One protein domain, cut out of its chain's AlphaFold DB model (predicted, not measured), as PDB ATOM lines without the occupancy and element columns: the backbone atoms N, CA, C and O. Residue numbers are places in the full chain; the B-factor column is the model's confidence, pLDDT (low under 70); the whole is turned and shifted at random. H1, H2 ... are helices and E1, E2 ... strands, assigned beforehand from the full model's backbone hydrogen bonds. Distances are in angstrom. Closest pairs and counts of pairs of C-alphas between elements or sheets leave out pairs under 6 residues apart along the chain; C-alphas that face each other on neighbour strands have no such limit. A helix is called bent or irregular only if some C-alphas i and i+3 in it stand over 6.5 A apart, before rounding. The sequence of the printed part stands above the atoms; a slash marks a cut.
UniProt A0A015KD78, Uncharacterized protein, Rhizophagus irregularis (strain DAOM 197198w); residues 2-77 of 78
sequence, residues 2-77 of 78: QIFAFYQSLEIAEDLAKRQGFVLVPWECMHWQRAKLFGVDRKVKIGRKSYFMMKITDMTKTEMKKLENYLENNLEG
ATOM      1  N   GLN A   2     231.442 198.835 239.405       62.22
ATOM      2  CA  GLN A   2     230.237 198.039 239.734       62.22
ATOM      3  C   GLN A   2     230.340 197.159 240.994       62.22
ATOM      4  O   GLN A   2     229.348 197.003 241.698       62.22
ATOM      5  N   ILE A   3     231.517 196.603 241.294       71.12
ATOM      6  CA  ILE A   3     231.712 195.700 242.443       71.12
ATOM      7  C   ILE A   3     231.531 196.446 243.773       71.12
ATOM      8  O   ILE A   3     230.838 195.970 244.665       71.12
ATOM      9  N   PHE A   4     232.080 197.660 243.875       75.19
ATOM     10  CA  PHE A   4     231.952 198.503 245.063       75.19
ATOM     11  C   PHE A   4     230.490 198.874 245.347       75.19
ATOM     12  O   PHE A   4     230.006 198.679 246.455       75.19
ATOM     13  N   ALA A   5     229.758 199.313 244.318       80.50
ATOM     14  CA  ALA A   5     228.343 199.653 244.453       80.50
ATOM     15  C   ALA A   5     227.481 198.436 244.843       80.50
ATOM     16  O   ALA A   5     226.510 198.582 245.587       80.50
ATOM     17  N   PHE A   6     227.835 197.234 244.368       85.56
ATOM     18  CA  PHE A   6     227.161 195.994 244.757       85.56
ATOM     19  C   PHE A   6     227.334 195.693 246.249       85.56
ATOM     20  O   PHE A   6     226.330 195.522 246.937       85.56
ATOM     21  N   TYR A   7     228.573 195.657 246.750       86.81
ATOM     22  CA  TYR A   7     228.828 195.340 248.159       86.81
ATOM     23  C   TYR A   7     228.282 196.412 249.098       86.81
ATOM     24  O   TYR A   7     227.676 196.067 250.103       86.81
ATOM     25  N   GLN A   8     228.376 197.686 248.721       89.00
ATOM     26  CA  GLN A   8     227.764 198.771 249.487       89.00
ATOM     27  C   GLN A   8     226.237 198.612 249.578       89.00
ATOM     28  O   GLN A   8     225.649 198.760 250.645       89.00
ATOM     29  N   SER A   9     225.577 198.265 248.468       89.25
ATOM     30  CA  SER A   9     224.127 198.014 248.469       89.25
ATOM     31  C   SER A   9     223.756 196.778 249.294       89.25
ATOM     32  O   SER A   9     222.703 196.757 249.929       89.25
ATOM     33  N   LEU A  10     224.609 195.749 249.277       90.25
ATOM     34  CA  LEU A  10     224.441 194.537 250.075       90.25
ATOM     35  C   LEU A  10     224.563 194.825 251.571       90.25
ATOM     36  O   LEU A  10     223.693 194.408 252.326       90.25
ATOM     37  N   GLU A  11     225.574 195.588 251.971       91.06
ATOM     38  CA  GLU A  11     225.799 195.997 253.357       91.06
ATOM     39  C   GLU A  11     224.622 196.821 253.898       91.06
ATOM     40  O   GLU A  11     224.103 196.533 254.976       91.06
ATOM     41  N   ILE A  12     224.119 197.783 253.116       91.38
ATOM     42  CA  ILE A  12     222.941 198.583 253.493       91.38
ATOM     43  C   ILE A  12     221.703 197.694 253.667       91.38
ATOM     44  O   ILE A  12     220.947 197.851 254.628       91.38
ATOM     45  N   ALA A  13     221.473 196.761 252.740       91.12
ATOM     46  CA  ALA A  13     220.345 195.842 252.833       91.12
ATOM     47  C   ALA A  13     220.468 194.904 254.044       91.12
ATOM     48  O   ALA A  13     219.459 194.575 254.671       91.12
ATOM     49  N   GLU A  14     221.686 194.479 254.380       91.25
ATOM     50  CA  GLU A  14     221.955 193.624 255.532       91.25
ATOM     51  C   GLU A  14     221.717 194.364 256.845       91.25
ATOM     52  O   GLU A  14     221.050 193.833 257.733       91.25
ATOM     53  N   ASP A  15     222.193 195.603 256.953       92.81
ATOM     54  CA  ASP A  15     221.952 196.446 258.120       92.81
ATOM     55  C   ASP A  15     220.450 196.715 258.312       92.81
ATOM     56  O   ASP A  15     219.916 196.562 259.413       92.81
ATOM     57  N   LEU A  16     219.725 197.007 257.225       90.62
ATOM     58  CA  LEU A  16     218.271 197.170 257.264       90.62
ATOM     59  C   LEU A  16     217.561 195.894 257.741       90.62
ATOM     60  O   LEU A  16     216.658 195.971 258.580       90.62
ATOM     61  N   ALA A  17     217.970 194.731 257.229       90.62
ATOM     62  CA  ALA A  17     217.415 193.447 257.642       90.62
ATOM     63  C   ALA A  17     217.680 193.190 259.135       90.62
ATOM     64  O   ALA A  17     216.739 192.894 259.875       90.62
ATOM     65  N   LYS A  18     218.920 193.394 259.601       90.81
ATOM     66  CA  LYS A  18     219.320 193.216 261.007       90.81
ATOM     67  C   LYS A  18     218.518 194.106 261.950       90.81
ATOM     68  O   LYS A  18     218.017 193.613 262.959       90.81
ATOM     69  N   ARG A  19     218.319 195.382 261.602       90.31
ATOM     70  CA  ARG A  19     217.499 196.325 262.392       90.31
ATOM     71  C   ARG A  19     216.052 195.862 262.568       90.31
ATOM     72  O   ARG A  19     215.422 196.191 263.565       90.31
ATOM     73  N   GLN A  20     215.530 195.096 261.615       87.81
ATOM     74  CA  GLN A  20     214.182 194.527 261.656       87.81
ATOM     75  C   GLN A  20     214.143 193.098 262.242       87.81
ATOM     76  O   GLN A  20     213.075 192.484 262.318       87.81
ATOM     77  N   GLY A  21     215.289 192.553 262.671       88.56
ATOM     78  CA  GLY A  21     215.411 191.187 263.189       88.56
ATOM     79  C   GLY A  21     215.359 190.103 262.107       88.56
ATOM     80  O   GLY A  21     214.993 188.962 262.396       88.56
ATOM     81  N   PHE A  22     215.684 190.454 260.865       91.88
ATOM     82  CA  PHE A  22     215.781 189.540 259.731       91.88
ATOM     83  C   PHE A  22     217.244 189.283 259.346       91.88
ATOM     84  O   PHE A  22     218.144 190.068 259.639       91.88
ATOM     85  N   VAL A  23     217.460 188.191 258.621       91.12
ATOM     86  CA  VAL A  23     218.692 187.877 257.899       91.12
ATOM     87  C   VAL A  23     218.426 187.909 256.397       91.12
ATOM     88  O   VAL A  23     217.320 187.594 255.949       91.12
ATOM     89  N   LEU A  24     219.436 188.295 255.617       91.19
ATOM     90  CA  LEU A  24     219.384 188.203 254.160       91.19
ATOM     91  C   LEU A  24     219.690 186.775 253.717       91.19
ATOM     92  O   LEU A  24     220.767 186.245 253.967       91.19
ATOM     93  N   VAL A  25     218.744 186.176 253.006       90.88
ATOM     94  CA  VAL A  25     218.847 184.820 252.474       90.88
ATOM     95  C   VAL A  25     218.859 184.886 250.946       90.88
ATOM     96  O   VAL A  25     217.932 185.453 250.359       90.88
ATOM     97  N   PRO A  26     219.870 184.326 250.265       90.75
ATOM     98  CA  PRO A  26     219.882 184.236 248.807       90.75
ATOM     99  C   PRO A  26     218.679 183.447 248.276       90.75
ATOM    100  O   PRO A  26     218.243 182.471 248.889       90.75
ATOM    101  N   TRP A  27     218.174 183.819 247.094       89.75
ATOM    102  CA  TRP A  27     217.096 183.077 246.420       89.75
ATOM    103  C   TRP A  27     217.398 181.575 246.289       89.75
ATOM    104  O   TRP A  27     216.498 180.752 246.424       89.75
ATOM    105  N   GLU A  28     218.662 181.214 246.079       88.25
ATOM    106  CA  GLU A  28     219.131 179.833 245.901       88.25
ATOM    107  C   GLU A  28     218.931 178.962 247.157       88.25
ATOM    108  O   GLU A  28     218.724 177.750 247.056       88.25
ATOM    109  N   CYS A  29     218.924 179.580 248.341       89.31
ATOM    110  CA  CYS A  29     218.715 178.893 249.616       89.31
ATOM    111  C   CYS A  29     217.225 178.715 249.958       89.31
ATOM    112  O   CYS A  29     216.883 177.867 250.785       89.31
ATOM    113  N   MET A  30     216.332 179.475 249.316       89.00
ATOM    114  CA  MET A  30     214.891 179.457 249.579       89.00
ATOM    115  C   MET A  30     214.162 178.422 248.720       89.00
ATOM    116  O   MET A  30     214.453 178.232 247.537       89.00
ATOM    117  N   HIS A  31     213.148 177.764 249.287       88.50
ATOM    118  CA  HIS A  31     212.264 176.926 248.479       88.50
ATOM    119  C   HIS A  31     211.406 177.799 247.546       88.50
ATOM    120  O   HIS A  31     210.836 178.794 247.989       88.50
ATOM    121  N   TRP A  32     211.249 177.419 246.274       86.12
ATOM    122  CA  TRP A  32     210.580 178.247 245.254       86.12
ATOM    123  C   TRP A  32     209.147 178.668 245.633       86.12
ATOM    124  O   TRP A  32     208.747 179.801 245.369       86.12
ATOM    125  N   GLN A  33     208.384 177.798 246.310       88.25
ATOM    126  CA  GLN A  33     207.033 178.129 246.796       88.25
ATOM    127  C   GLN A  33     207.068 179.219 247.870       88.25
ATOM    128  O   GLN A  33     206.273 180.155 247.839       88.25
ATOM    129  N   ARG A  34     208.023 179.125 248.801       87.44
ATOM    130  CA  ARG A  34     208.214 180.119 249.861       87.44
ATOM    131  C   ARG A  34     208.750 181.423 249.289       87.44
ATOM    132  O   ARG A  34     208.273 182.489 249.652       87.44
ATOM    133  N   ALA A  35     209.663 181.344 248.332       86.62
ATOM    134  CA  ALA A  35     210.186 182.499 247.618       86.62
ATOM    135  C   ALA A  35     209.080 183.270 246.869       86.62
ATOM    136  O   ALA A  35     209.128 184.495 246.798       86.62
ATOM    137  N   LYS A  36     208.047 182.578 246.364       86.50
ATOM    138  CA  LYS A  36     206.845 183.214 245.799       86.50
ATOM    139  C   LYS A  36     205.995 183.899 246.874       86.50
ATOM    140  O   LYS A  36     205.539 185.014 246.648       86.50
ATOM    141  N   LEU A  37     205.820 183.261 248.033       86.06
ATOM    142  CA  LEU A  37     205.038 183.795 249.155       86.06
ATOM    143  C   LEU A  37     205.682 185.050 249.772       86.06
ATOM    144  O   LEU A  37     205.025 186.072 249.919       86.06
ATOM    145  N   PHE A  38     206.977 184.995 250.089       84.50
ATOM    146  CA  PHE A  38     207.727 186.118 250.676       84.50
ATOM    147  C   PHE A  38     208.214 187.130 249.627       84.50
ATOM    148  O   PHE A  38     208.731 188.191 249.972       84.50
ATOM    149  N   GLY A  39     208.057 186.803 248.341       79.50
ATOM    150  CA  GLY A  39     208.541 187.582 247.203       79.50
ATOM    151  C   GLY A  39     207.880 188.935 247.005       79.50
ATOM    152  O   GLY A  39     208.450 189.759 246.294       79.50
ATOM    153  N   VAL A  40     206.715 189.148 247.616       78.88
ATOM    154  CA  VAL A  40     205.933 190.383 247.493       78.88
ATOM    155  C   VAL A  40     206.469 191.461 248.437       78.88
ATOM    156  O   VAL A  40     206.792 192.550 247.977       78.88
ATOM    157  N   ASP A  41     206.656 191.132 249.718       82.19
ATOM    158  CA  ASP A  41     206.999 192.126 250.749       82.19
ATOM    159  C   ASP A  41     208.442 192.047 251.256       82.19
ATOM    160  O   ASP A  41     208.983 193.027 251.763       82.19
ATOM    161  N   ARG A  42     209.089 190.878 251.164       85.69
ATOM    162  CA  ARG A  42     210.386 190.630 251.822       85.69
ATOM    163  C   ARG A  42     211.539 190.417 250.846       85.69
ATOM    164  O   ARG A  42     212.617 189.994 251.259       85.69
ATOM    165  N   LYS A  43     211.332 190.682 249.556       90.25
ATOM    166  CA  LYS A  43     212.351 190.509 248.517       90.25
ATOM    167  C   LYS A  43     213.144 191.791 248.305       90.25
ATOM    168  O   LYS A  43     212.584 192.836 247.997       90.25
ATOM    169  N   VAL A  44     214.465 191.674 248.355       89.94
ATOM    170  CA  VAL A  44     215.406 192.747 248.032       89.94
ATOM    171  C   VAL A  44     216.198 192.343 246.794       89.94
ATOM    172  O   VAL A  44     216.735 191.237 246.706       89.94
ATOM    173  N   LYS A  45     216.260 193.230 245.801       89.69
ATOM    174  CA  LYS A  45     217.036 193.009 244.576       89.69
ATOM    175  C   LYS A  45     218.310 193.842 244.632       89.69
ATOM    176  O   LYS A  45     218.235 195.063 244.703       89.69
ATOM    177  N   ILE A  46     219.463 193.183 244.552       89.31
ATOM    178  CA  ILE A  46     220.774 193.837 244.557       89.31
ATOM    179  C   ILE A  46     221.492 193.426 243.273       89.31
ATOM    180  O   ILE A  46     221.921 192.282 243.095       89.31
ATOM    181  N   GLY A  47     221.556 194.355 242.321       85.69
ATOM    182  CA  GLY A  47     222.053 194.081 240.976       85.69
ATOM    183  C   GLY A  47     221.258 192.966 240.282       85.69
ATOM    184  O   GLY A  47     220.054 193.091 240.040       85.69
ATOM    185  N   ARG A  48     221.946 191.869 239.940       85.56
ATOM    186  CA  ARG A  48     221.353 190.682 239.289       85.56
ATOM    187  C   ARG A  48     220.936 189.588 240.276       85.56
ATOM    188  O   ARG A  48     220.302 188.624 239.857       85.56
ATOM    189  N   LYS A  49     221.266 189.731 241.562       88.31
ATOM    190  CA  LYS A  49     220.933 188.757 242.607       88.31
ATOM    191  C   LYS A  49     219.687 189.203 243.373       88.31
ATOM    192  O   LYS A  49     219.423 190.394 243.539       88.31
ATOM    193  N   SER A  50     218.890 188.227 243.794       89.69
ATOM    194  CA  SER A  50     217.712 188.447 244.633       89.69
ATOM    195  C   SER A  50     217.931 187.807 245.993       89.69
ATOM    196  O   SER A  50     218.377 186.660 246.072       89.69
ATOM    197  N   TYR A  51     217.568 188.543 247.030       91.44
ATOM    198  CA  TYR A  51     217.671 188.136 248.419       91.44
ATOM    199  C   TYR A  51     216.322 188.302 249.110       91.44
ATOM    200  O   TYR A  51     215.460 189.056 248.653       91.44
ATOM    201  N   PHE A  52     216.149 187.597 250.217       91.94
ATOM    202  CA  PHE A  52     214.955 187.632 251.042       91.94
ATOM    203  C   PHE A  52     215.305 188.000 252.467       91.94
ATOM    204  O   PHE A  52     216.228 187.429 253.037       91.94
ATOM    205  N   MET A  53     214.532 188.903 253.053       91.50
ATOM    206  CA  MET A  53     214.586 189.188 254.480       91.50
ATOM    207  C   MET A  53     213.744 188.144 255.216       91.50
ATOM    208  O   MET A  53     212.518 188.124 255.106       91.50
ATOM    209  N   MET A  54     214.401 187.247 255.943       90.88
ATOM    210  CA  MET A  54     213.751 186.141 256.651       90.88
ATOM    211  C   MET A  54     214.177 186.118 258.111       90.88
ATOM    212  O   MET A  54     215.312 186.450 258.427       90.88
ATOM    213  N   LYS A  55     213.287 185.725 259.028       89.81
ATOM    214  CA  LYS A  55     213.713 185.420 260.399       89.81
ATOM    215  C   LYS A  55     214.276 184.013 260.409       89.81
ATOM    216  O   LYS A  55     213.698 183.133 259.778       89.81
ATOM    217  N   ILE A  56     215.330 183.780 261.182       86.75
ATOM    218  CA  ILE A  56     215.888 182.431 261.364       86.75
ATOM    219  C   ILE A  56     214.805 181.479 261.900       86.75
ATOM    220  O   ILE A  56     214.697 180.346 261.449       86.75
ATOM    221  N   THR A  57     213.920 181.972 262.772       87.38
ATOM    222  CA  THR A  57     212.768 181.220 263.299       87.38
ATOM    223  C   THR A  57     211.725 180.857 262.242       87.38
ATOM    224  O   THR A  57     211.010 179.876 262.412       87.38
ATOM    225  N   ASP A  58     211.618 181.639 261.163       86.06
ATOM    226  CA  ASP A  58     210.676 181.374 260.071       86.06
ATOM    227  C   ASP A  58     211.254 180.344 259.083       86.06
ATOM    228  O   ASP A  58     210.517 179.792 258.258       86.06
ATOM    229  N   MET A  59     212.567 180.097 259.106       88.00
ATOM    230  CA  MET A  59     213.231 179.187 258.175       88.00
ATOM    231  C   MET A  59     212.959 177.727 258.537       88.00
ATOM    232  O   MET A  59     212.971 177.325 259.699       88.00
ATOM    233  N   THR A  60     212.730 176.898 257.518       90.12
ATOM    234  CA  THR A  60     212.712 175.446 257.729       90.12
ATOM    235  C   THR A  60     214.129 174.922 257.950       90.12
ATOM    236  O   THR A  60     215.100 175.501 257.464       90.12
ATOM    237  N   LYS A  61     214.253 173.754 258.596       89.50
ATOM    238  CA  LYS A  61     215.541 173.055 258.756       89.50
ATOM    239  C   LYS A  61     216.274 172.864 257.419       89.50
ATOM    240  O   LYS A  61     217.492 172.963 257.366       89.50
ATOM    241  N   THR A  62     215.542 172.619 256.332       89.69
ATOM    242  CA  THR A  62     216.122 172.437 254.994       89.69
ATOM    243  C   THR A  62     216.670 173.739 254.415       89.69
ATOM    244  O   THR A  62     217.744 173.731 253.823       89.69
ATOM    245  N   GLU A  63     215.954 174.853 254.572       89.25
ATOM    246  CA  GLU A  63     216.413 176.174 254.113       89.25
ATOM    247  C   GLU A  63     217.604 176.661 254.931       89.25
ATOM    248  O   GLU A  63     218.543 177.212 254.366       89.25
ATOM    249  N   MET A  64     217.591 176.402 256.242       90.56
ATOM    250  CA  MET A  64     218.717 176.699 257.122       90.56
ATOM    251  C   MET A  64     219.954 175.905 256.699       90.56
ATOM    252  O   MET A  64     220.979 176.512 256.418       90.56
ATOM    253  N   LYS A  65     219.819 174.591 256.478       91.25
ATOM    254  CA  LYS A  65     220.920 173.754 255.977       91.25
ATOM    255  C   LYS A  65     221.448 174.213 254.614       91.25
ATOM    256  O   LYS A  65     222.645 174.180 254.364       91.25
ATOM    257  N   LYS A  66     220.569 174.654 253.707       90.44
ATOM    258  CA  LYS A  66     220.992 175.233 252.420       90.44
ATOM    259  C   LYS A  66     221.746 176.546 252.595       90.44
ATOM    260  O   LYS A  66     222.654 176.810 251.815       90.44
ATOM    261  N   LEU A  67     221.339 177.374 253.553       89.88
ATOM    262  CA  LEU A  67     222.027 178.620 253.869       89.88
ATOM    263  C   LEU A  67     223.398 178.343 254.489       89.88
ATOM    264  O   LEU A  67     224.369 178.942 254.052       89.88
ATOM    265  N   GLU A  68     223.490 177.409 255.434       90.19
ATOM    266  CA  GLU A  68     224.759 176.964 256.025       90.19
ATOM    267  C   GLU A  68     225.712 176.457 254.940       90.19
ATOM    268  O   GLU A  68     226.787 177.025 254.768       90.19
ATOM    269  N   ASN A  69     225.254 175.522 254.099       90.06
ATOM    270  CA  ASN A  69     226.039 175.042 252.963       90.06
ATOM    271  C   ASN A  69     226.457 176.192 252.032       90.06
ATOM    272  O   ASN A  69     227.568 176.199 251.509       90.06
ATOM    273  N   TYR A  70     225.570 177.157 251.766       88.50
ATOM    274  CA  TYR A  70     225.900 178.306 250.922       88.50
ATOM    275  C   TYR A  70     227.017 179.150 251.537       88.50
ATOM    276  O   TYR A  70     227.904 179.593 250.815       88.50
ATOM    277  N   LEU A  71     226.984 179.373 252.850       86.38
ATOM    278  CA  LEU A  71     228.019 180.122 253.556       86.38
ATOM    279  C   LEU A  71     229.351 179.371 253.539       86.38
ATOM    280  O   LEU A  71     230.358 179.977 253.194       86.38
ATOM    281  N   GLU A  72     229.352 178.066 253.816       88.06
ATOM    282  CA  GLU A  72     230.561 177.229 253.766       88.06
ATOM    283  C   GLU A  72     231.208 177.262 252.372       88.06
ATOM    284  O   GLU A  72     232.369 177.639 252.236       88.06
ATOM    285  N   ASN A  73     230.428 177.011 251.314       81.81
ATOM    286  CA  ASN A  73     230.946 177.000 249.939       81.81
ATOM    287  C   ASN A  73     231.433 178.377 249.449       81.81
ATOM    288  O   ASN A  73     232.255 178.444 248.540       81.81
ATOM    289  N   ASN A  74     230.916 179.485 249.999       71.12
ATOM    290  CA  ASN A  74     231.389 180.831 249.649       71.12
ATOM    291  C   ASN A  74     232.562 181.306 250.526       71.12
ATOM    292  O   ASN A  74     233.185 182.308 250.180       71.12
ATOM    293  N   LEU A  75     232.867 180.616 251.631       58.16
ATOM    294  CA  LEU A  75     234.006 180.916 252.507       58.16
ATOM    295  C   LEU A  75     235.270 180.140 252.113       58.16
ATOM    296  O   LEU A  75     236.367 180.636 252.344       58.16
ATOM    297  N   GLU A  76     235.150 178.985 251.451       46.44
ATOM    298  CA  GLU A  76     236.305 178.207 250.959       46.44
ATOM    299  C   GLU A  76     237.007 178.817 249.723       46.44
ATOM    300  O   GLU A  76     237.974 178.257 249.210       46.44
ATOM    301  N   GLY A  77     236.541 179.973 249.240       47.47
ATOM    302  CA  GLY A  77     237.110 180.694 248.098       47.47
ATOM    303  C   GLY A  77     237.634 182.101 248.409       47.47
ATOM    304  O   GLY A  77     237.747 182.893 247.469       47.47
TER     305      GLY A  77
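AT A GLANCE: This is residues 2 to 77 of the 78 residues of an uncharacterized protein of Rhizophagus irregularis (strain DAOM 197198w) (UniProt A0A015KD78). A small three-stranded antiparallel sheet is the middle of this model, with the long helix H1 running along one face and the short helix H2 over the opposite face. H3 passes by the edge strand E1, and residues 71 to 77 stick out. The printed part has 76 residues, with three named helices and three named strands in the order H1, E1, H2, E2, E3, H3; the sheet's order is E1, E3, E2, and the class is mixed. It is compact, with a radius of gyration of the C-alphas of 12.3 A and spans of 33, 31 and 22 A.

IN THESE COORDINATES: H1, residues 2 to 19, begins at C-alpha 2 (230.237, 198.039, 239.734) and is 26.0 A long. E1 is residues 23 to 26, H2 residues 32 to 38, E2 residues 43 to 46, and E3 residues 49 to 54, 16.0 A long. H3, residues 61 to 75, is 21.0 A long and ends at C-alpha 75 (234.006, 180.916, 252.507).

HOW THE PARTS SIT: H1 is on the sheet at a height of 9.5 A, along the strands, at 6 degrees to E3 on the local plane; the C-alphas of Ala 17 and Val 23 of E1 are the closest, 5.7 A. H2, on the opposite face, is slantwise to the strands at 53 degrees to E3 on the local plane; its closest C-alphas to E3 are Phe 38 and Phe 52, 7.4 A. H3 only grazes the sheet with residues 63 to 70; C-alphas 25 of E1 and 67 are closest, 7.1 A. E1 and E3 have N 25 and O 52 within hydrogen-bond range at 2.8 A; the hairpin E2 and E3 has N 44 and O 51 at 2.8 A. E1, H2 and E2 form a split strand-helix-strand unit, two strands running the same way with E3 between them, its crossover right-handed. In H1, H2 and H3 every O i to N i+4 pair is within hydrogen-bond range.

THE WHOLE: The C-alphas of Gln 2 and Lys 61 are farthest apart, 34.7 A. The printed part has no cut, and no link is long. Mean pLDDT of the printed part is 86.0; residue 2 and residues 75 to 77 are under 70.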